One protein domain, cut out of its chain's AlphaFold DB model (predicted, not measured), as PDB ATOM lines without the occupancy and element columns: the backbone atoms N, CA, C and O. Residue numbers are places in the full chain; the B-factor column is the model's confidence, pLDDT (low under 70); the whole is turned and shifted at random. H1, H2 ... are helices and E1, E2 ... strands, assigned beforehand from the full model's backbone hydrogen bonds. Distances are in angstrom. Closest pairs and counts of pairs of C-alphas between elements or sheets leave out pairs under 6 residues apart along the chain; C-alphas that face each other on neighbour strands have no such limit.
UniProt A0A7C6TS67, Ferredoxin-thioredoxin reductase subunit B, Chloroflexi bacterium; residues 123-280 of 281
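This is residues 123 to 280 of the 281 residues of the protein "Ferredoxin-thioredoxin reductase subunit B" of Chloroflexi bacterium (UniProt A0A7C6TS67). A long, twisted sheet of six strands makes the core, with H1, H3 and H4 over one face and H2 and H5 crossing the other face near opposite ends of the domain. H6 fills in beside H1 and H3 and only grazes the sheet. The printed part has 158 residues with six named helices and six named strands, in the order E1 H1 E2 H2 E3 H3 E4 H4 E5 H5 E6 H6, and its class is mixed, helices and strands. The mixed sheet runs E2 E1 E3 E6 E4 E5. The whole is compact, with a radius of gyration of the C-alphas of 16.8 A, but elongated, spanning 52 by 31 by 29 A.

Across the sheet stand E2, residues 152 to 156; E1, residues 123 to 131, 25.6 A; E3, residues 179 to 187, 25.7 A; E6, residues 260 to 268, 25.9 A; E4, residues 203 to 212, 24.4 A; and E5, residues 234 to 237. The helices are H1, residues 136 to 147, 16.5 A; H2, residues 161 to 170; H3, residues 191 to 198; H4, residues 217 to 228, 16.6 A; H5, residues 242 to 251; and H6, residues 272 to 278. E1 begins at C-alpha 123 (119.660, 145.748, 109.979), and H6 ends at C-alpha 278 (111.200, 144.879, 121.010).

E3 and E6 are antiparallel, with N 182 and O 265 at 2.9 A. E1 and E3 are antiparallel, with N 126 and O 183 at 2.9 A; E6 and E4 likewise, with N 262 and O 209 at 2.9 A. E4 bends by 68 degrees at residue 206. Edge strand E2 is parallel to E1, N 153 and O 127 at 2.9 A, and edge strand E5 to E4, N 236 and O 210 at 2.9 A. E1, H1, E2 and E4, H4, E5 are strand-helix-strand units, a helix between two parallel neighbour strands, with right-handed crossovers; E3, H3, E4 is a split one, with E6 between its strands, also right-handed. H1 runs along the strands at a height over the sheet of 9.9 A, H4 slantwise at 10.0 A, and H3 stands up from it. On the opposite face, H2 and H5 run across the strands, at heights of 9.4 A and 9.1 A, and are apart. H6 touches H3, closest C-alphas Ile 197 and Ala 278 at 4.6 A, and only just touches H1, with 3 pairs of C-alphas within 8 A, the closest Ala 141 and Gly 272 at 6.8 A. In the six helices every O i to N i+4 pair is within hydrogen-bond range.

The C-alphas farthest apart, of Trp 134 and Trp 215, are 52.3 A apart. The printed part has no cut and no long link. Its mean pLDDT is 91.7, and no printed residue is under 70.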
ATOM      1  N   ARG A 123     118.543 146.292 110.766       89.44
ATOM      2  CA  ARG A 123     119.660 145.748 109.979       89.44
ATOM      3  C   ARG A 123     120.537 144.795 110.772       89.44
ATOM      4  O   ARG A 123     120.925 143.756 110.252       89.44
ATOM      5  N   HIS A 124     120.816 145.139 112.025       91.19
ATOM      6  CA  HIS A 124     121.686 144.356 112.901       91.19
ATOM      7  C   HIS A 124     121.025 144.158 114.256       91.19
ATOM      8  O   HIS A 124     120.402 145.079 114.789       91.19
ATOM      9  N   ARG A 125     121.187 142.956 114.812       94.00
ATOM     10  CA  ARG A 125     120.712 142.579 116.145       94.00
ATOM     11  C   ARG A 125     121.857 141.928 116.905       94.00
ATOM     12  O   ARG A 125     122.480 140.998 116.406       94.00
ATOM     13  N   SER A 126     122.115 142.402 118.116       95.50
ATOM     14  CA  SER A 126     123.016 141.744 119.061       95.50
ATOM     15  C   SER A 126     122.261 141.509 120.356       95.50
ATOM     16  O   SER A 126     121.962 142.464 121.070       95.50
ATOM     17  N   VAL A 127     121.959 140.248 120.661       97.12
ATOM     18  CA  VAL A 127     121.135 139.856 121.812       97.12
ATOM     19  C   VAL A 127     121.986 139.113 122.839       97.12
ATOM     20  O   VAL A 127     122.734 138.198 122.503       97.12
ATOM     21  N   THR A 128     121.874 139.496 124.111       97.25
ATOM     22  CA  THR A 128     122.451 138.780 125.254       97.25
ATOM     23  C   THR A 128     121.343 138.400 126.226       97.25
ATOM     24  O   THR A 128     120.589 139.259 126.677       97.25
ATOM     25  N   VAL A 129     121.259 137.116 126.566       96.88
ATOM     26  CA  VAL A 129     120.260 136.556 127.480       96.88
ATOM     27  C   VAL A 129     120.954 136.141 128.775       96.88
ATOM     28  O   VAL A 129     121.702 135.161 128.799       96.88
ATOM     29  N   TYR A 130     120.684 136.866 129.855       96.44
ATOM     30  CA  TYR A 130     121.032 136.465 131.214       96.44
ATOM     31  C   TYR A 130     119.970 135.493 131.714       96.44
ATOM     32  O   TYR A 130     118.776 135.795 131.716       96.44
ATOM     33  N   SER A 131     120.398 134.294 132.083       94.19
ATOM     34  CA  SER A 131     119.507 133.158 132.298       94.19
ATOM     35  C   SER A 131     120.062 132.202 133.339       94.19
ATOM     36  O   SER A 131     121.213 132.317 133.747       94.19
ATOM     37  N   THR A 132     119.253 131.211 133.689       91.38
ATOM     38  CA  THR A 132     119.691 129.986 134.357       91.38
ATOM     39  C   THR A 132     119.152 128.773 133.586       91.38
ATOM     40  O   THR A 132     118.141 128.897 132.879       91.38
ATOM     41  N   PRO A 133     119.798 127.594 133.661       86.69
ATOM     42  CA  PRO A 133     119.364 126.404 132.917       86.69
ATOM     43  C   PRO A 133     118.027 125.829 133.409       86.69
ATOM     44  O   PRO A 133     117.317 125.160 132.657       86.69
ATOM     45  N   TRP A 134     117.672 126.107 134.663       85.00
ATOM     46  CA  TRP A 134     116.463 125.606 135.312       85.00
ATOM     47  C   TRP A 134     115.248 126.524 135.146       85.00
ATOM     48  O   TRP A 134     114.118 126.076 135.326       85.00
ATOM     49  N   CYS A 135     115.446 127.806 134.812       88.38
ATOM     50  CA  CYS A 135     114.339 128.753 134.721       88.38
ATOM     51  C   CYS A 135     113.471 128.488 133.482       88.38
ATOM     52  O   CYS A 135     113.915 128.622 132.336       88.38
ATOM     53  N   PHE A 136     112.191 128.197 133.723       85.50
ATOM     54  CA  PHE A 136     111.166 128.005 132.697       85.50
ATOM     55  C   PHE A 136     111.096 129.170 131.701       85.50
ATOM     56  O   PHE A 136     111.182 128.965 130.491       85.50
ATOM     57  N   HIS A 137     111.003 130.403 132.205       87.62
ATOM     58  CA  HIS A 137     110.902 131.603 131.373       87.62
ATOM     59  C   HIS A 137     112.158 131.811 130.516       87.62
ATOM     60  O   HIS A 137     112.055 132.178 129.348       87.62
ATOM     61  N   SER A 138     113.340 131.491 131.053       90.62
ATOM     62  CA  SER A 138     114.602 131.593 130.313       90.62
ATOM     63  C   SER A 138     114.669 130.612 129.149       90.62
ATOM     64  O   SER A 138     115.089 130.990 128.056       90.62
ATOM     65  N   ARG A 139     114.238 129.362 129.357       90.25
ATOM     66  CA  ARG A 139     114.198 128.348 128.292       90.25
ATOM     67  C   ARG A 139     113.213 128.735 127.192       90.25
ATOM     68  O   ARG A 139     113.553 128.627 126.020       90.25
ATOM     69  N   ARG A 140     112.043 129.265 127.560       88.75
ATOM     70  CA  ARG A 140     111.039 129.744 126.594       88.75
ATOM     71  C   ARG A 140     111.533 130.913 125.755       88.75
ATOM     72  O   ARG A 140     111.364 130.894 124.542       88.75
ATOM     73  N   ALA A 141     112.161 131.907 126.379       91.00
ATOM     74  CA  ALA A 141     112.706 133.048 125.652       91.00
ATOM     75  C   ALA A 141     113.796 132.620 124.655       91.00
ATOM     76  O   ALA A 141     113.788 133.065 123.511       91.00
ATOM     77  N   LYS A 142     114.692 131.708 125.054       91.75
ATOM     78  CA  LYS A 142     115.715 131.142 124.161       91.75
ATOM     79  C   LYS A 142     115.109 130.360 123.000       91.75
ATOM     80  O   LYS A 142     115.456 130.633 121.858       91.75
ATOM     81  N   GLY A 143     114.146 129.480 123.282       89.56
ATOM     82  CA  GLY A 143     113.430 128.739 122.241       89.56
ATOM     83  C   GLY A 143     112.712 129.658 121.247       89.56
ATOM     84  O   GLY A 143     112.649 129.353 120.059       89.56
ATOM     85  N   LEU A 144     112.226 130.824 121.699       89.31
ATOM     86  CA  LEU A 144     111.650 131.830 120.806       89.31
ATOM     87  C   LEU A 144     112.697 132.421 119.874       89.31
ATOM     88  O   LEU A 144     112.480 132.434 118.667       89.31
ATOM     89  N   LEU A 145     113.831 132.860 120.416       91.31
ATOM     90  CA  LEU A 145     114.929 133.397 119.613       91.31
ATOM     91  C   LEU A 145     115.413 132.373 118.578       91.31
ATOM     92  O   LEU A 145     115.589 132.726 117.419       91.31
ATOM     93  N   GLU A 146     115.533 131.104 118.968       90.69
ATOM     94  CA  GLU A 146     115.912 130.000 118.074       90.69
ATOM     95  C   GLU A 146     114.880 129.778 116.962       90.69
ATOM     96  O   GLU A 146     115.250 129.663 115.798       90.69
ATOM     97  N   SER A 147     113.583 129.792 117.288       86.31
ATOM     98  CA  SER A 147     112.509 129.642 116.291       86.31
ATOM     99  C   SER A 147     112.440 130.785 115.273       86.31
ATOM    100  O   SER A 147     111.935 130.592 114.170       86.31
ATOM    101  N   GLN A 148     112.942 131.964 115.647       86.88
ATOM    102  CA  GLN A 148     113.000 133.162 114.808       86.88
ATOM    103  C   GLN A 148     114.381 133.346 114.150       86.88
ATOM    104  O   GLN A 148     114.638 134.400 113.571       86.88
ATOM    105  N   ASP A 149     115.272 132.351 114.261       87.88
ATOM    106  CA  ASP A 149     116.646 132.375 113.735       87.88
ATOM    107  C   ASP A 149     117.472 133.586 114.223       87.88
ATOM    108  O   ASP A 149     118.275 134.187 113.507       87.88
ATOM    109  N   VAL A 150     117.260 133.990 115.480       90.75
ATOM    110  CA  VAL A 150     117.968 135.113 116.102       90.75
ATOM    111  C   VAL A 150     119.159 134.599 116.895       90.75
ATOM    112  O   VAL A 150     119.010 133.982 117.949       90.75
ATOM    113  N   ALA A 151     120.364 134.928 116.435       93.25
ATOM    114  CA  ALA A 151     121.588 134.647 117.175       93.25
ATOM    115  C   ALA A 151     121.630 135.416 118.509       93.25
ATOM    116  O   ALA A 151     121.381 136.625 118.565       93.25
ATOM    117  N   TYR A 152     122.002 134.726 119.589       96.12
ATOM    118  CA  TYR A 152     122.114 135.320 120.918       96.12
ATOM    119  C   TYR A 152     123.291 134.747 121.713       96.12
ATOM    120  O   TYR A 152     123.693 133.596 121.550       96.12
ATOM    121  N   LYS A 153     123.828 135.557 122.629       96.88
ATOM    122  CA  LYS A 153     124.781 135.116 123.651       96.88
ATOM    123  C   LYS A 153     124.023 134.749 124.923       96.88
ATOM    124  O   LYS A 153     123.380 135.607 125.519       96.88
ATOM    125  N   SER A 154     124.133 133.506 125.383       95.19
ATOM    126  CA  SER A 154     123.596 133.100 126.688       95.19
ATOM    127  C   SER A 154     124.640 133.280 127.790       95.19
ATOM    128  O   SER A 154     125.766 132.813 127.644       95.19
ATOM    129  N   ILE A 155     124.252 133.885 128.912       96.25
ATOM    130  CA  ILE A 155     125.065 133.987 130.133       96.25
ATOM    131  C   ILE A 155     124.305 133.303 131.275       96.25
ATOM    132  O   ILE A 155     123.120 133.577 131.481       96.25
ATOM    133  N   ASP A 156     124.970 132.374 131.964       94.00
ATOM    134  CA  ASP A 156     124.429 131.643 133.116       94.00
ATOM    135  C   ASP A 156     124.810 132.360 134.415       94.00
ATOM    136  O   ASP A 156     125.968 132.319 134.838       94.00
ATOM    137  N   ILE A 157     123.840 133.024 135.042       92.88
ATOM    138  CA  ILE A 157     124.084 133.838 136.241       92.88
ATOM    139  C   ILE A 157     124.321 133.000 137.505       92.88
ATOM    140  O   ILE A 157     124.758 133.541 138.516       92.88
ATOM    141  N   ASP A 158     124.056 131.690 137.480       88.69
ATOM    142  CA  ASP A 158     124.408 130.826 138.613       88.69
ATOM    143  C   ASP A 158     125.916 130.534 138.652       88.69
ATOM    144  O   ASP A 158     126.455 130.183 139.702       88.69
ATOM    145  N   LYS A 159     126.607 130.693 137.515       91.12
ATOM    146  CA  LYS A 159     128.049 130.436 137.371       91.12
ATOM    147  C   LYS A 159     128.879 131.711 137.288       91.12
ATOM    148  O   LYS A 159     130.053 131.691 137.646       91.12
ATOM    149  N   ASP A 160     128.284 132.792 136.800       92.81
ATOM    150  CA  ASP A 160     128.942 134.080 136.609       92.81
ATOM    151  C   ASP A 160     128.450 135.086 137.659       92.81
ATOM    152  O   ASP A 160     127.327 135.596 137.594       92.81
ATOM    153  N   ILE A 161     129.306 135.354 138.650       90.56
ATOM    154  CA  ILE A 161     128.983 136.252 139.761       90.56
ATOM    155  C   ILE A 161     128.842 137.709 139.310       90.56
ATOM    156  O   ILE A 161     127.964 138.409 139.812       90.56
ATOM    157  N   ASP A 162     129.635 138.152 138.336       94.00
ATOM    158  CA  ASP A 162     129.578 139.522 137.825       94.00
ATOM    159  C   ASP A 162     128.277 139.734 137.045       94.00
ATOM    160  O   ASP A 162     127.601 140.755 137.197       94.00
ATOM    161  N   ALA A 163     127.871 138.734 136.260       92.25
ATOM    162  CA  ALA A 163     126.583 138.736 135.581       92.25
ATOM    163  C   ALA A 163     125.407 138.724 136.567       92.25
ATOM    164  O   ALA A 163     124.432 139.447 136.357       92.25
ATOM    165  N   ALA A 164     125.497 137.948 137.652       90.00
ATOM    166  CA  ALA A 164     124.475 137.926 138.695       90.00
ATOM    167  C   ALA A 164     124.324 139.291 139.376       90.00
ATOM    168  O   ALA A 164     123.208 139.798 139.472       90.00
ATOM    169  N   LEU A 165     125.435 139.916 139.783       90.12
ATOM    170  CA  LEU A 165     125.442 141.250 140.394       90.12
ATOM    171  C   LEU A 165     124.892 142.312 139.439       90.12
ATOM    172  O   LEU A 165     124.170 143.222 139.850       90.12
ATOM    173  N   ARG A 166     125.195 142.182 138.146       92.06
ATOM    174  CA  ARG A 166     124.657 143.073 137.123       92.06
ATOM    175  C   ARG A 166     123.138 142.949 137.014       92.06
ATOM    176  O   ARG A 166     122.461 143.974 137.042       92.06
ATOM    177  N   VAL A 167     122.606 141.727 136.953       91.75
ATOM    178  CA  VAL A 167     121.152 141.489 136.966       91.75
ATOM    179  C   VAL A 167     120.524 142.047 138.242       91.75
ATOM    180  O   VAL A 167     119.580 142.822 138.147       91.75
ATOM    181  N   GLU A 168     121.103 141.776 139.412       91.12
ATOM    182  CA  GLU A 168     120.623 142.317 140.690       91.12
ATOM    183  C   GLU A 168     120.550 143.845 140.690       91.12
ATOM    184  O   GLU A 168     119.550 144.410 141.134       91.12
ATOM    185  N   SER A 169     121.558 144.525 140.138       91.56
ATOM    186  CA  SER A 169     121.555 145.990 140.046       91.56
ATOM    187  C   SER A 169     120.388 146.533 139.211       91.56
ATOM    188  O   SER A 169     119.874 147.615 139.486       91.56
ATOM    189  N   TRP A 170     119.934 145.770 138.217       90.31
ATOM    190  CA  TRP A 170     118.858 146.147 137.307       90.31
ATOM    191  C   TRP A 170     117.467 145.821 137.830       90.31
ATOM    192  O   TRP A 170     116.501 146.493 137.467       90.31
ATOM    193  N   THR A 171     117.364 144.783 138.652       83.81
ATOM    194  CA  THR A 171     116.092 144.233 139.120       83.81
ATOM    195  C   THR A 171     115.935 144.420 140.622       83.81
ATOM    196  O   THR A 171     115.385 143.560 141.294       83.81
ATOM    197  N   GLY A 172     116.446 145.521 141.182       79.56
ATOM    198  CA  GLY A 172     116.202 145.904 142.579       79.56
ATOM    199  C   GLY A 172     116.730 144.906 143.618       79.56
ATOM    200  O   GLY A 172     116.106 144.714 144.660       79.56
ATOM    201  N   GLY A 173     117.850 144.241 143.327       78.12
ATOM    202  CA  GLY A 173     118.478 143.225 144.178       78.12
ATOM    203  C   GLY A 173     117.954 141.800 143.974       78.12
ATOM    204  O   GLY A 173     118.406 140.880 144.654       78.12
ATOM    205  N   TYR A 174     116.999 141.587 143.064       79.62
ATOM    206  CA  TYR A 174     116.521 140.250 142.696       79.62
ATOM    207  C   TYR A 174     117.374 139.637 141.581       79.62
ATOM    208  O   TYR A 174     118.025 140.352 140.837       79.62
ATOM    209  N   ARG A 175     117.369 138.310 141.423       84.12
ATOM    210  CA  ARG A 175     117.994 137.629 140.271       84.12
ATOM    211  C   ARG A 175     116.934 137.221 139.252       84.12
ATOM    212  O   ARG A 175     116.779 136.032 138.974       84.12
ATOM    213  N   SER A 176     116.161 138.191 138.768       86.69
ATOM    214  CA  SER A 176     115.051 137.929 137.846       86.69
ATOM    215  C   SER A 176     115.583 137.528 136.472       86.69
ATOM    216  O   SER A 176     116.401 138.223 135.861       86.69
ATOM    217  N   VAL A 177     115.147 136.363 135.995       90.00
ATOM    218  CA  VAL A 177     115.602 135.776 134.732       90.00
ATOM    219  C   VAL A 177     114.416 135.218 133.946       90.00
ATOM    220  O   VAL A 177     113.582 134.516 134.514       90.00
ATOM    221  N   PRO A 178     114.369 135.418 132.619       92.94
ATOM    222  CA  PRO A 178     115.437 135.959 131.786       92.94
ATOM    223  C   PRO A 178     115.509 137.486 131.845       92.94
ATOM    224  O   PRO A 178     114.496 138.161 131.707       92.94
ATOM    225  N   THR A 179     116.718 138.025 131.967       94.81
ATOM    226  CA  THR A 179     116.972 139.434 131.640       94.81
ATOM    227  C   THR A 179     117.646 139.473 130.274       94.81
ATOM    228  O   THR A 179     118.664 138.815 130.063       94.81
ATOM    229  N   ILE A 180     117.073 140.201 129.320       96.00
ATOM    230  CA  ILE A 180     117.544 140.252 127.934       96.00
ATOM    231  C   ILE A 180     118.032 141.662 127.637       96.00
ATOM    232  O   ILE A 180     117.283 142.622 127.786       96.00
ATOM    233  N   CYS A 181     119.277 141.782 127.190       96.38
ATOM    234  CA  CYS A 181     119.827 143.022 126.654       96.38
ATOM    235  C   CYS A 181     119.964 142.884 125.141       96.38
ATOM    236  O   CYS A 181     120.522 141.894 124.662       96.38
ATOM    237  N   ALA A 182     119.499 143.878 124.393       96.69
ATOM    238  CA  ALA A 182     119.620 143.891 122.946       96.69
ATOM    239  C   ALA A 182     120.143 145.236 122.447       96.69
ATOM    240  O   ALA A 182     119.739 146.292 122.932       96.69
ATOM    241  N   ARG A 183     121.025 145.176 121.449       97.06
ATOM    242  CA  ARG A 183     121.416 146.321 120.628       97.06
ATOM    243  C   ARG A 183     120.843 146.145 119.231       97.06
ATOM    244  O   ARG A 183     121.062 145.102 118.608       97.06
ATOM    245  N   LEU A 184     120.127 147.156 118.757       96.12
ATOM    246  CA  LEU A 184     119.460 147.172 117.461       96.12
ATOM    247  C   LEU A 184     120.011 148.321 116.632       96.12
ATOM    248  O   LEU A 184     120.027 149.463 117.091       96.12
ATOM    249  N   ILE A 185     120.415 148.017 115.401       96.06
ATOM    250  CA  ILE A 185     120.707 149.044 114.402       96.06
ATOM    251  C   ILE A 185     119.523 149.133 113.453       96.06
ATOM    252  O   ILE A 185     119.217 148.169 112.745       96.06
ATOM    253  N   ILE A 186     118.851 150.280 113.467       94.88
ATOM    254  CA  ILE A 186     117.597 150.520 112.757       94.88
ATOM    255  C   ILE A 186     117.816 151.616 111.720       94.88
ATOM    256  O   ILE A 186     118.157 152.737 112.072       94.88
ATOM    257  N   THR A 187     117.575 151.325 110.451       92.94
ATOM    258  CA  THR A 187     117.836 152.252 109.346       92.94
ATOM    259  C   THR A 187     116.556 152.610 108.621       92.94
ATOM    260  O   THR A 187     115.776 151.731 108.260       92.94
ATOM    261  N   GLU A 188     116.378 153.911 108.392       91.00
ATOM    262  CA  GLU A 188     115.237 154.512 107.702       91.00
ATOM    263  C   GLU A 188     113.878 153.994 108.214       91.00
ATOM    264  O   GLU A 188     113.022 153.616 107.410       91.00
ATOM    265  N   PRO A 189     113.646 153.938 109.543       91.12
ATOM    266  CA  PRO A 189     112.396 153.398 110.053       91.12
ATOM    267  C   PRO A 189     111.215 154.335 109.803       91.12
ATOM    268  O   PRO A 189     111.326 155.566 109.834       91.12
ATOM    269  N   SER A 190     110.038 153.738 109.648       90.56
ATOM    270  CA  SER A 190     108.772 154.452 109.791       90.56
ATOM    271  C   SER A 190     108.506 154.814 111.259       90.56
ATOM    272  O   SER A 190     109.001 154.164 112.178       90.56
ATOM    273  N   LEU A 191     107.669 155.832 111.497       88.75
ATOM    274  CA  LEU A 191     107.277 156.197 112.867       88.75
ATOM    275  C   LEU A 191     106.564 155.045 113.589       88.75
ATOM    276  O   LEU A 191     106.820 154.832 114.765       88.75
ATOM    277  N   ALA A 192     105.746 154.268 112.873       87.75
ATOM    278  CA  ALA A 192     105.053 153.112 113.438       87.75
ATOM    279  C   ALA A 192     106.024 152.002 113.879       87.75
ATOM    280  O   ALA A 192     105.793 151.340 114.887       87.75
ATOM    281  N   GLU A 193     107.129 151.793 113.152       89.50
ATOM    282  CA  GLU A 193     108.163 150.834 113.563       89.50
ATOM    283  C   GLU A 193     108.931 151.319 114.794       89.50
ATOM    284  O   GLU A 193     109.182 150.517 115.694       89.50
ATOM    285  N   ILE A 194     109.268 152.614 114.859       90.44
ATOM    286  CA  ILE A 194     109.916 153.207 116.039       90.44
ATOM    287  C   ILE A 194     109.001 153.065 117.255       90.44
ATOM    288  O   ILE A 194     109.445 152.592 118.297       90.44
ATOM    289  N   GLU A 195     107.731 153.442 117.114       90.25
ATOM    290  CA  GLU A 195     106.721 153.345 118.165       90.25
ATOM    291  C   GLU A 195     106.589 151.907 118.668       90.25
ATOM    292  O   GLU A 195     106.743 151.657 119.861       90.25
ATOM    293  N   ARG A 196     106.421 150.942 117.755       88.75
ATOM    294  CA  ARG A 196     106.299 149.522 118.103       88.75
ATOM    295  C   ARG A 196     107.493 149.003 118.902       88.75
ATOM    296  O   ARG A 196     107.289 148.213 119.816       88.75
ATOM    297  N   ILE A 197     108.713 149.398 118.537       91.00
ATOM    298  CA  ILE A 197     109.934 148.928 119.198       91.00
ATOM    299  C   ILE A 197     110.114 149.646 120.541       91.00
ATOM    300  O   ILE A 197     110.197 148.989 121.577       91.00
ATOM    301  N   LEU A 198     110.137 150.983 120.539       92.00
ATOM    302  CA  LEU A 198     110.513 151.795 121.703       92.00
ATOM    303  C   LEU A 198     109.420 151.910 122.767       92.00
ATOM    304  O   LEU A 198     109.732 152.201 123.918       92.00
ATOM    305  N   GLN A 199     108.154 151.698 122.409       91.00
ATOM    306  CA  GLN A 199     107.040 151.678 123.361       91.00
ATOM    307  C   GLN A 199     106.608 150.249 123.716       91.00
ATOM    308  O   GLN A 199     105.487 150.027 124.175       91.00
ATOM    309  N   THR A 200     107.489 149.262 123.519       90.00
ATOM    310  CA  THR A 200     107.234 147.902 123.998       90.00
ATOM    311  C   THR A 200     107.072 147.919 125.526       90.00
ATOM    312  O   THR A 200     107.931 148.475 126.217       90.00
ATOM    313  N   PRO A 201     106.008 147.312 126.088       86.94
ATOM    314  CA  PRO A 201     105.852 147.207 127.535       86.94
ATOM    315  C   PRO A 201     107.065 146.537 128.189       86.94
ATOM    316  O   PRO A 201     107.675 145.651 127.596       86.94
ATOM    317  N   GLU A 202     107.406 146.953 129.413       81.94
ATOM    318  CA  GLU A 202     108.510 146.382 130.216       81.94
ATOM    319  C   GLU A 202     109.918 146.594 129.618       81.94
ATOM    320  O   GLU A 202     110.919 146.182 130.215       81.94
ATOM    321  N   MET A 203     110.019 147.268 128.469       92.94
ATOM    322  CA  MET A 203     111.286 147.660 127.866       92.94
ATOM    323  C   MET A 203     111.864 148.875 128.590       92.94
ATOM    324  O   MET A 203     111.230 149.920 128.724       92.94
ATOM    325  N   VAL A 204     113.120 148.752 129.003       94.06
ATOM    326  CA  VAL A 204     113.941 149.854 129.495       94.06
ATOM    327  C   VAL A 204     114.889 150.279 128.383       94.06
ATOM    328  O   VAL A 204     115.644 149.462 127.853       94.06
ATOM    329  N   LEU A 205     114.850 151.561 128.026       94.81
ATOM    330  CA  LEU A 205     115.788 152.157 127.083       94.81
ATOM    331  C   LEU A 205     117.079 152.515 127.830       94.81
ATOM    332  O   LEU A 205     117.062 153.367 128.713       94.81
ATOM    333  N   GLU A 206     118.188 151.866 127.479       94.56
ATOM    334  CA  GLU A 206     119.504 152.111 128.088       94.56
ATOM    335  C   GLU A 206     120.233 153.254 127.368       94.56
ATOM    336  O   GLU A 206     120.815 154.134 128.000       94.56
ATOM    337  N   SER A 207     120.186 153.269 126.032       96.50
ATOM    338  CA  SER A 207     120.695 154.384 125.235       96.50
ATOM    339  C   SER A 207     120.035 154.450 123.861       96.50
ATOM    340  O   SER A 207     119.642 153.428 123.293       96.50
ATOM    341  N   LEU A 208     119.959 155.662 123.311       97.12
ATOM    342  CA  LEU A 208     119.426 155.921 121.982       97.12
ATOM    343  C   LEU A 208     120.272 156.974 121.268       97.12
ATOM    344  O   LEU A 208     120.204 158.158 121.598       97.12
ATOM    345  N   ASP A 209     121.022 156.539 120.261       97.19
ATOM    346  CA  ASP A 209     121.743 157.438 119.363       97.19
ATOM    347  C   ASP A 209     121.026 157.515 118.016       97.19
ATOM    348  O   ASP A 209     120.673 156.489 117.432       97.19
ATOM    349  N   LEU A 210     120.848 158.729 117.499       96.44
ATOM    350  CA  LEU A 210     120.283 158.975 116.178       96.44
ATOM    351  C   LEU A 210     121.325 159.639 115.278       96.44
ATOM    352  O   LEU A 210     121.670 160.809 115.452       96.44
ATOM    353  N   TYR A 211     121.769 158.886 114.279       96.62
ATOM    354  CA  TYR A 211     122.646 159.338 113.210       96.62
ATOM    355  C   TYR A 211     121.807 159.983 112.108       96.62
ATOM    356  O   TYR A 211     120.909 159.356 111.532       96.62
ATOM    357  N   MET A 212     122.086 161.252 111.831       94.56
ATOM    358  CA  MET A 212     121.259 162.093 110.976       94.56
ATOM    359  C   MET A 212     122.077 163.095 110.164       94.56
ATOM    360  O   MET A 212     123.264 163.296 110.408       94.56
ATOM    361  N   THR A 213     121.404 163.745 109.216       92.06
ATOM    362  CA  THR A 213     121.853 165.002 108.607       92.06
ATOM    363  C   THR A 213     120.796 166.080 108.827       92.06
ATOM    364  O   THR A 213     119.599 165.792 108.953       92.06
ATOM    365  N   GLN A 214     121.219 167.346 108.855       86.19
ATOM    366  CA  GLN A 214     120.330 168.472 109.178       86.19
ATOM    367  C   GLN A 214     119.273 168.741 108.099       86.19
ATOM    368  O   GLN A 214     118.202 169.277 108.384       86.19
ATOM    369  N   TRP A 215     119.564 168.370 106.854       82.38
ATOM    370  CA  TRP A 215     118.693 168.605 105.705       82.38
ATOM    371  C   TRP A 215     117.742 167.435 105.418       82.38
ATOM    372  O   TRP A 215     116.744 167.621 104.720       82.38
ATOM    373  N   CYS A 216     117.997 166.240 105.967       84.88
ATOM    374  CA  CYS A 216     117.159 165.070 105.716       84.88
ATOM    375  C   CYS A 216     115.785 165.207 106.395       84.88
ATOM    376  O   CYS A 216     115.660 165.227 107.623       84.88
ATOM    377  N   PHE A 217     114.730 165.238 105.577       84.44
ATOM    378  CA  PHE A 217     113.341 165.323 106.034       84.44
ATOM    379  C   PHE A 217     112.968 164.194 107.006       84.44
ATOM    380  O   PHE A 217     112.407 164.459 108.071       84.44
ATOM    381  N   HIS A 218     113.307 162.945 106.667       85.44
ATOM    382  CA  HIS A 218     112.993 161.781 107.498       85.44
ATOM    383  C   HIS A 218     113.688 161.859 108.855       85.44
ATOM    384  O   HIS A 218     113.051 161.638 109.880       85.44
ATOM    385  N   SER A 219     114.952 162.289 108.876       86.69
ATOM    386  CA  SER A 219     115.695 162.480 110.120       86.69
ATOM    387  C   SER A 219     115.042 163.524 111.019       86.69
ATOM    388  O   SER A 219     114.785 163.253 112.187       86.69
ATOM    389  N   ARG A 220     114.690 164.696 110.474       89.56
ATOM    390  CA  ARG A 220     114.004 165.750 111.241       89.56
ATOM    391  C   ARG A 220     112.653 165.293 111.786       89.56
ATOM    392  O   ARG A 220     112.292 165.659 112.901       89.56
ATOM    393  N   ARG A 221     111.908 164.498 111.012       90.62
ATOM    394  CA  ARG A 221     110.631 163.918 111.444       90.62
ATOM    395  C   ARG A 221     110.823 162.941 112.606       90.62
ATOM    396  O   ARG A 221     110.058 163.008 113.561       90.62
ATOM    397  N   THR A 222     111.837 162.079 112.540       91.56
ATOM    398  CA  THR A 222     112.179 161.135 113.614       91.56
ATOM    399  C   THR A 222     112.625 161.856 114.883       91.56
ATOM    400  O   THR A 222     112.118 161.532 115.950       91.56
ATOM    401  N   VAL A 223     113.500 162.867 114.777       93.06
ATOM    402  CA  VAL A 223     113.926 163.700 115.922       93.06
ATOM    403  C   VAL A 223     112.718 164.290 116.633       93.06
ATOM    404  O   VAL A 223     112.537 164.067 117.823       93.06
ATOM    405  N   ARG A 224     111.860 164.989 115.882       92.62
ATOM    406  CA  ARG A 224     110.693 165.666 116.446       92.62
ATOM    407  C   ARG A 224     109.767 164.692 117.166       92.62
ATOM    408  O   ARG A 224     109.304 164.991 118.256       92.62
ATOM    409  N   TRP A 225     109.511 163.533 116.563       94.06
ATOM    410  CA  TRP A 225     108.677 162.515 117.190       94.06
ATOM    411  C   TRP A 225     109.312 161.991 118.488       94.06
ATOM    412  O   TRP A 225     108.628 161.915 119.501       94.06
ATOM    413  N   LEU A 226     110.617 161.694 118.492       93.62
ATOM    414  CA  LEU A 226     111.330 161.229 119.691       93.62
ATOM    415  C   LEU A 226     111.296 162.266 120.822       93.62
ATOM    416  O   LEU A 226     111.061 161.900 121.971       93.62
ATOM    417  N   GLU A 227     111.479 163.545 120.492       92.88
ATOM    418  CA  GLU A 227     111.371 164.661 121.438       92.88
ATOM    419  C   GLU A 227     109.944 164.808 121.987       92.88
ATOM    420  O   GLU A 227     109.764 164.946 123.194       92.88
ATOM    421  N   GLU A 228     108.923 164.726 121.126       93.75
ATOM    422  CA  GLU A 228     107.505 164.796 121.516       93.75
ATOM    423  C   GLU A 228     107.096 163.637 122.439       93.75
ATOM    424  O   GLU A 228     106.291 163.833 123.346       93.75
ATOM    425  N   GLN A 229     107.666 162.444 122.240       92.94
ATOM    426  CA  GLN A 229     107.465 161.289 123.123       92.94
ATOM    427  C   GLN A 229     108.353 161.320 124.382       92.94
ATOM    428  O   GLN A 229     108.214 160.459 125.248       92.94
ATOM    429  N   GLY A 230     109.261 162.295 124.505       92.12
ATOM    430  CA  GLY A 230     110.129 162.460 125.672       92.12
ATOM    431  C   GLY A 230     111.288 161.463 125.759       92.12
ATOM    432  O   GLY A 230     111.813 161.240 126.851       92.12
ATOM    433  N   PHE A 231     111.707 160.855 124.645       92.62
ATOM    434  CA  PHE A 231     112.850 159.943 124.649       92.62
ATOM    435  C   PHE A 231     114.180 160.709 124.752       92.62
ATOM    436  O   PHE A 231     114.412 161.650 123.987       92.62
ATOM    437  N   PRO A 232     115.104 160.290 125.637       91.44
ATOM    438  CA  PRO A 232     116.434 160.882 125.733       91.44
ATOM    439  C   PRO A 232     117.309 160.413 124.560       91.44
ATOM    440  O   PRO A 232     118.028 159.420 124.659       91.44
ATOM    441  N   VAL A 233     117.228 161.115 123.427       95.00
ATOM    442  CA  VAL A 233     118.000 160.815 122.212       95.00
ATOM    443  C   VAL A 233     119.267 161.666 122.119       95.00
ATOM    444  O   VAL A 233     119.234 162.888 122.277       95.00
ATOM    445  N   ARG A 234     120.397 161.032 121.795       96.50
ATOM    446  CA  ARG A 234     121.630 161.726 121.413       96.50
ATOM    447  C   ARG A 234     121.692 161.875 119.895       96.50
ATOM    448  O   ARG A 234     121.766 160.889 119.166       96.50
ATOM    449  N   LEU A 235     121.677 163.118 119.420       96.19
ATOM    450  CA  LEU A 235     121.755 163.441 117.995       96.19
ATOM    451  C   LEU A 235     123.212 163.479 117.524       96.19
ATOM    452  O   LEU A 235     124.038 164.161 118.128       96.19
ATOM    453  N   ILE A 236     123.511 162.777 116.433       96.25
ATOM    454  CA  ILE A 236     124.844 162.704 115.832       96.25
ATOM    455  C   ILE A 236     124.737 163.109 114.359       96.25
ATOM    456  O   ILE A 236     124.104 162.421 113.560       96.25
ATOM    457  N   ASP A 237     125.353 164.237 114.008       94.94
ATOM    458  CA  ASP A 237     125.398 164.748 112.635       94.94
ATOM    459  C   ASP A 237     126.570 164.113 111.874       94.94
ATOM    460  O   ASP A 237     127.736 164.431 112.129       94.94
ATOM    461  N   ILE A 238     126.263 163.217 110.934       94.56
ATOM    462  CA  ILE A 238     127.287 162.465 110.197       94.56
ATOM    463  C   ILE A 238     128.078 163.328 109.206       94.56
ATOM    464  O   ILE A 238     129.151 162.921 108.776       94.56
ATOM    465  N   GLU A 239     127.600 164.527 108.853       92.81
ATOM    466  CA  GLU A 239     128.368 165.450 108.002       92.81
ATOM    467  C   GLU A 239     129.491 166.143 108.784       92.81
ATOM    468  O   GLU A 239     130.459 166.628 108.198       92.81
ATOM    469  N   ARG A 240     129.369 166.192 110.116       93.88
ATOM    470  CA  ARG A 240     130.326 166.853 111.016       93.88
ATOM    471  C   ARG A 240     131.257 165.873 111.725       93.88
ATOM    472  O   ARG A 240     132.302 166.294 112.212       93.88
ATOM    473  N   ASP A 241     130.885 164.597 111.778       94.88
ATOM    474  CA  ASP A 241     131.649 163.523 112.412       94.88
ATOM    475  C   ASP A 241     131.971 162.408 111.391       94.88
ATOM    476  O   ASP A 241     131.131 161.542 111.115       94.88
ATOM    477  N   PRO A 242     133.200 162.394 110.836       93.75
ATOM    478  CA  PRO A 242     133.634 161.366 109.892       93.75
ATOM    479  C   PRO A 242     133.629 159.943 110.468       93.75
ATOM    480  O   PRO A 242     133.441 158.979 109.723       93.75
ATOM    481  N   GLU A 243     133.830 159.776 111.781       95.00
ATOM    482  CA  GLU A 243     133.773 158.454 112.405       95.00
ATOM    483  C   GLU A 243     132.334 157.943 112.470       95.00
ATOM    484  O   GLU A 243     132.089 156.762 112.209       95.00
ATOM    485  N   ALA A 244     131.384 158.825 112.785       93.38
ATOM    486  CA  ALA A 244     129.963 158.508 112.766       93.38
ATOM    487  C   ALA A 244     129.487 158.132 111.356       93.38
ATOM    488  O   ALA A 244     128.795 157.125 111.196       93.38
ATOM    489  N   ALA A 245     129.915 158.875 110.328       93.25
ATOM    490  CA  ALA A 245     129.634 158.538 108.933       93.25
ATOM    491  C   ALA A 245     130.140 157.133 108.576       93.25
ATOM    492  O   ALA A 245     129.382 156.327 108.034       93.25
ATOM    493  N   ARG A 246     131.383 156.799 108.957       94.94
ATOM    494  CA  ARG A 246     131.960 155.468 108.718       94.94
ATOM    495  C   ARG A 246     131.140 154.354 109.377       94.94
ATOM    496  O   ARG A 246     130.877 153.345 108.731       94.94
ATOM    497  N   ARG A 247     130.692 154.535 110.627       94.38
ATOM    498  CA  ARG A 247     129.836 153.544 111.317       94.38
ATOM    499  C   ARG A 247     128.512 153.331 110.585       94.38
ATOM    500  O   ARG A 247     128.104 152.193 110.377       94.38
ATOM    501  N   VAL A 248     127.860 154.414 110.153       93.44
ATOM    502  CA  VAL A 248     126.613 154.325 109.377       93.44
ATOM    503  C   VAL A 248     126.841 153.576 108.067       93.44
ATOM    504  O   VAL A 248     126.023 152.730 107.715       93.44
ATOM    505  N   GLN A 249     127.954 153.826 107.376       94.19
ATOM    506  CA  GLN A 249     128.307 153.081 106.166       94.19
ATOM    507  C   GLN A 249     128.511 151.593 106.447       94.19
ATOM    508  O   GLN A 249     127.991 150.764 105.704       94.19
ATOM    509  N   GLU A 250     129.216 151.235 107.520       94.44
ATOM    510  CA  GLU A 250     129.424 149.834 107.907       94.44
ATOM    511  C   GLU A 250     128.103 149.103 108.152       94.44
ATOM    512  O   GLU A 250     127.918 147.980 107.683       94.44
ATOM    513  N   TRP A 251     127.149 149.748 108.823       93.75
ATOM    514  CA  TRP A 251     125.842 149.147 109.077       93.75
ATOM    515  C   TRP A 251     124.962 149.033 107.834       93.75
ATOM    516  O   TRP A 251     124.130 148.127 107.759       93.75
ATOM    517  N   ASN A 252     125.168 149.919 106.862       91.12
ATOM    518  CA  ASN A 252     124.328 150.071 105.681       91.12
ATOM    519  C   ASN A 252     125.047 149.686 104.384       91.12
ATOM    520  O   ASN A 252     124.771 150.266 103.340       91.12
ATOM    521  N   ASN A 253     125.962 148.714 104.415       89.62
ATOM    522  CA  ASN A 253     126.633 148.185 103.217       89.62
ATOM    523  C   ASN A 253     127.316 149.264 102.348       89.62
ATOM    524  O   ASN A 253     127.267 149.218 101.120       89.62
ATOM    525  N   GLY A 254     127.937 150.256 102.984       89.25
ATOM    526  CA  GLY A 254     128.645 151.366 102.341       89.25
ATOM    527  C   GLY A 254     127.807 152.630 102.130       89.25
ATOM    528  O   GLY A 254     128.375 153.689 101.845       89.25
ATOM    529  N   TYR A 255     126.485 152.566 102.303       89.31
ATOM    530  CA  TYR A 255     125.597 153.719 102.142       89.31
ATOM    531  C   TYR A 255     125.518 154.570 103.415       89.31
ATOM    532  O   TYR A 255     125.479 154.059 104.528       89.31
ATOM    533  N   MET A 256     125.429 155.892 103.269       90.06
ATOM    534  CA  MET A 256     125.173 156.811 104.388       90.06
ATOM    535  C   MET A 256     123.664 157.009 104.603       90.06
ATOM    536  O   MET A 256     123.165 158.132 104.577       90.06
ATOM    537  N   SER A 257     122.918 155.909 104.753       91.75
ATOM    538  CA  SER A 257     121.466 155.962 104.957       91.75
ATOM    539  C   SER A 257     121.123 156.601 106.303       91.75
ATOM    540  O   SER A 257     121.563 156.145 107.361       91.75
ATOM    541  N   VAL A 258     120.304 157.651 106.268       91.69
ATOM    542  CA  VAL A 258     119.810 158.364 107.452       91.69
ATOM    543  C   VAL A 258     118.295 158.567 107.354       91.69
ATOM    544  O   VAL A 258     117.796 158.855 106.264       91.69
ATOM    545  N   PRO A 259     117.539 158.499 108.462       94.44
ATOM    546  CA  PRO A 259     118.003 158.309 109.838       94.44
ATOM    547  C   PRO A 259     118.460 156.873 110.126       94.44
ATOM    548  O   PRO A 259     117.782 155.924 109.743       94.44
ATOM    549  N   THR A 260     119.578 156.716 110.836       96.06
ATOM    550  CA  THR A 260     119.999 155.427 111.410       96.06
ATOM    551  C   THR A 260     120.016 155.549 112.933       96.06
ATOM    552  O   THR A 260     120.593 156.490 113.465       96.06
ATOM    553  N   LEU A 261     119.369 154.625 113.639       96.25
ATOM    554  CA  LEU A 261     119.269 154.591 115.093       96.25
ATOM    555  C   LEU A 261     120.107 153.431 115.629       96.25
ATOM    556  O   LEU A 261     120.026 152.316 115.115       96.25
ATOM    557  N   ASP A 262     120.867 153.695 116.683       96.88
ATOM    558  CA  ASP A 262     121.562 152.692 117.487       96.88
ATOM    559  C   ASP A 262     120.895 152.648 118.862       96.88
ATOM    560  O   ASP A 262     121.019 153.572 119.672       96.88
ATOM    561  N   VAL A 263     120.101 151.599 119.071       96.38
ATOM    562  CA  VAL A 263     119.204 151.464 120.217       96.38
ATOM    563  C   VAL A 263     119.718 150.358 121.121       96.38
ATOM    564  O   VAL A 263     119.854 149.216 120.684       96.38
ATOM    565  N   ASN A 264     119.959 150.676 122.391       96.94
ATOM    566  CA  ASN A 264     120.273 149.688 123.417       96.94
ATOM    567  C   ASN A 264     119.088 149.585 124.373       96.94
ATOM    568  O   ASN A 264     118.693 150.574 124.992       96.94
ATOM    569  N   ILE A 265     118.523 148.387 124.480       96.31
ATOM    570  CA  ILE A 265     117.333 148.103 125.282       96.31
ATOM    571  C   ILE A 265     117.579 146.947 126.242       96.31
ATOM    572  O   ILE A 265     118.409 146.061 125.995       96.31
ATOM    573  N   ARG A 266     116.801 146.925 127.321       96.25
ATOM    574  CA  ARG A 266     116.745 145.832 128.284       96.25
ATOM    575  C   ARG A 266     115.298 145.437 128.563       96.25
ATOM    576  O   ARG A 266     114.435 146.291 128.715       96.25
ATOM    577  N   LEU A 267     115.057 144.137 128.665       94.50
ATOM    578  CA  LEU A 267     113.775 143.532 129.019       94.50
ATOM    579  C   LEU A 267     113.993 142.604 130.213       94.50
ATOM    580  O   LEU A 267     114.929 141.802 130.201       94.50
ATOM    581  N   THR A 268     113.138 142.692 131.229       91.81
ATOM    582  CA  THR A 268     113.175 141.788 132.390       91.81
ATOM    583  C   THR A 268     111.942 140.901 132.342       91.81
ATOM    584  O   THR A 268     110.835 141.417 132.327       91.81
ATOM    585  N   GLU A 269     112.152 139.587 132.271       89.31
ATOM    586  CA  GLU A 269     111.098 138.565 132.198       89.31
ATOM    587  C   GLU A 269     110.038 138.821 131.102       89.31
ATOM    588  O   GLU A 269     108.846 138.650 131.357       89.31
ATOM    589  N   PRO A 270     110.435 139.197 129.864       89.94
ATOM    590  CA  PRO A 270     109.472 139.588 128.842       89.94
ATOM    591  C   PRO A 270     108.579 138.427 128.403       89.94
ATOM    592  O   PRO A 270     109.007 137.270 128.311       89.94
ATOM    593  N   SER A 271     107.349 138.768 128.018       87.88
ATOM    594  CA  SER A 271     106.494 137.877 127.234       87.88
ATOM    595  C   SER A 271     107.083 137.611 125.838       87.88
ATOM    596  O   SER A 271     107.941 138.355 125.353       87.88
ATOM    597  N   GLY A 272     106.603 136.557 125.167       86.44
ATOM    598  CA  GLY A 272     107.014 136.260 123.791       86.44
ATOM    599  C   GLY A 272     106.700 137.411 122.831       86.44
ATOM    600  O   GLY A 272     107.564 137.828 122.062       86.44
ATOM    601  N   ASP A 273     105.506 137.995 122.951       87.50
ATOM    602  CA  ASP A 273     105.080 139.132 122.133       87.50
ATOM    603  C   ASP A 273     105.924 140.384 122.391       87.50
ATOM    604  O   ASP A 273     106.321 141.057 121.440       87.50
ATOM    605  N   ASN A 274     106.243 140.688 123.655       89.88
ATOM    606  CA  ASN A 274     107.109 141.821 123.987       89.88
ATOM    607  C   ASN A 274     108.518 141.597 123.427       89.88
ATOM    608  O   ASN A 274     109.106 142.519 122.868       89.88
ATOM    609  N   LEU A 275     109.045 140.370 123.489       90.94
ATOM    610  CA  LEU A 275     110.351 140.056 122.912       90.94
ATOM    611  C   LEU A 275     110.365 140.231 121.384       90.94
ATOM    612  O   LEU A 275     111.295 140.836 120.852       90.94
ATOM    613  N   ILE A 276     109.328 139.764 120.681       89.94
ATOM    614  CA  ILE A 276     109.182 139.943 119.224       89.94
ATOM    615  C   ILE A 276     109.085 141.426 118.863       89.94
ATOM    616  O   ILE A 276     109.826 141.902 118.001       89.94
ATOM    617  N   ARG A 277     108.211 142.178 119.549       90.19
ATOM    618  CA  ARG A 277     108.017 143.620 119.319       90.19
ATOM    619  C   ARG A 277     109.311 144.397 119.520       90.19
ATOM    620  O   ARG A 277     109.720 145.124 118.617       90.19
ATOM    621  N   ALA A 278     109.975 144.181 120.652       91.44
ATOM    622  CA  ALA A 278     111.200 144.879 121.010       91.44
ATOM    623  C   ALA A 278     112.357 144.571 120.058       91.44
ATOM    624  O   ALA A 278     113.129 145.463 119.736       91.44
ATOM    625  N   LEU A 279     112.486 143.332 119.574       91.31
ATOM    626  CA  LEU A 279     113.541 142.958 118.624       91.31
ATOM    627  C   LEU A 279     113.186 143.278 117.165       91.31
ATOM    628  O   LEU A 279     113.984 143.014 116.259       91.31
ATOM    629  N   GLY A 280     111.999 143.835 116.927       86.62
ATOM    630  CA  GLY A 280     111.487 144.114 115.595       86.62
ATOM    631  C   GLY A 280     111.406 142.861 114.722       86.62
ATOM    632  O   GLY A 280     111.698 142.943 113.527       86.62
TER     633      GLY A 280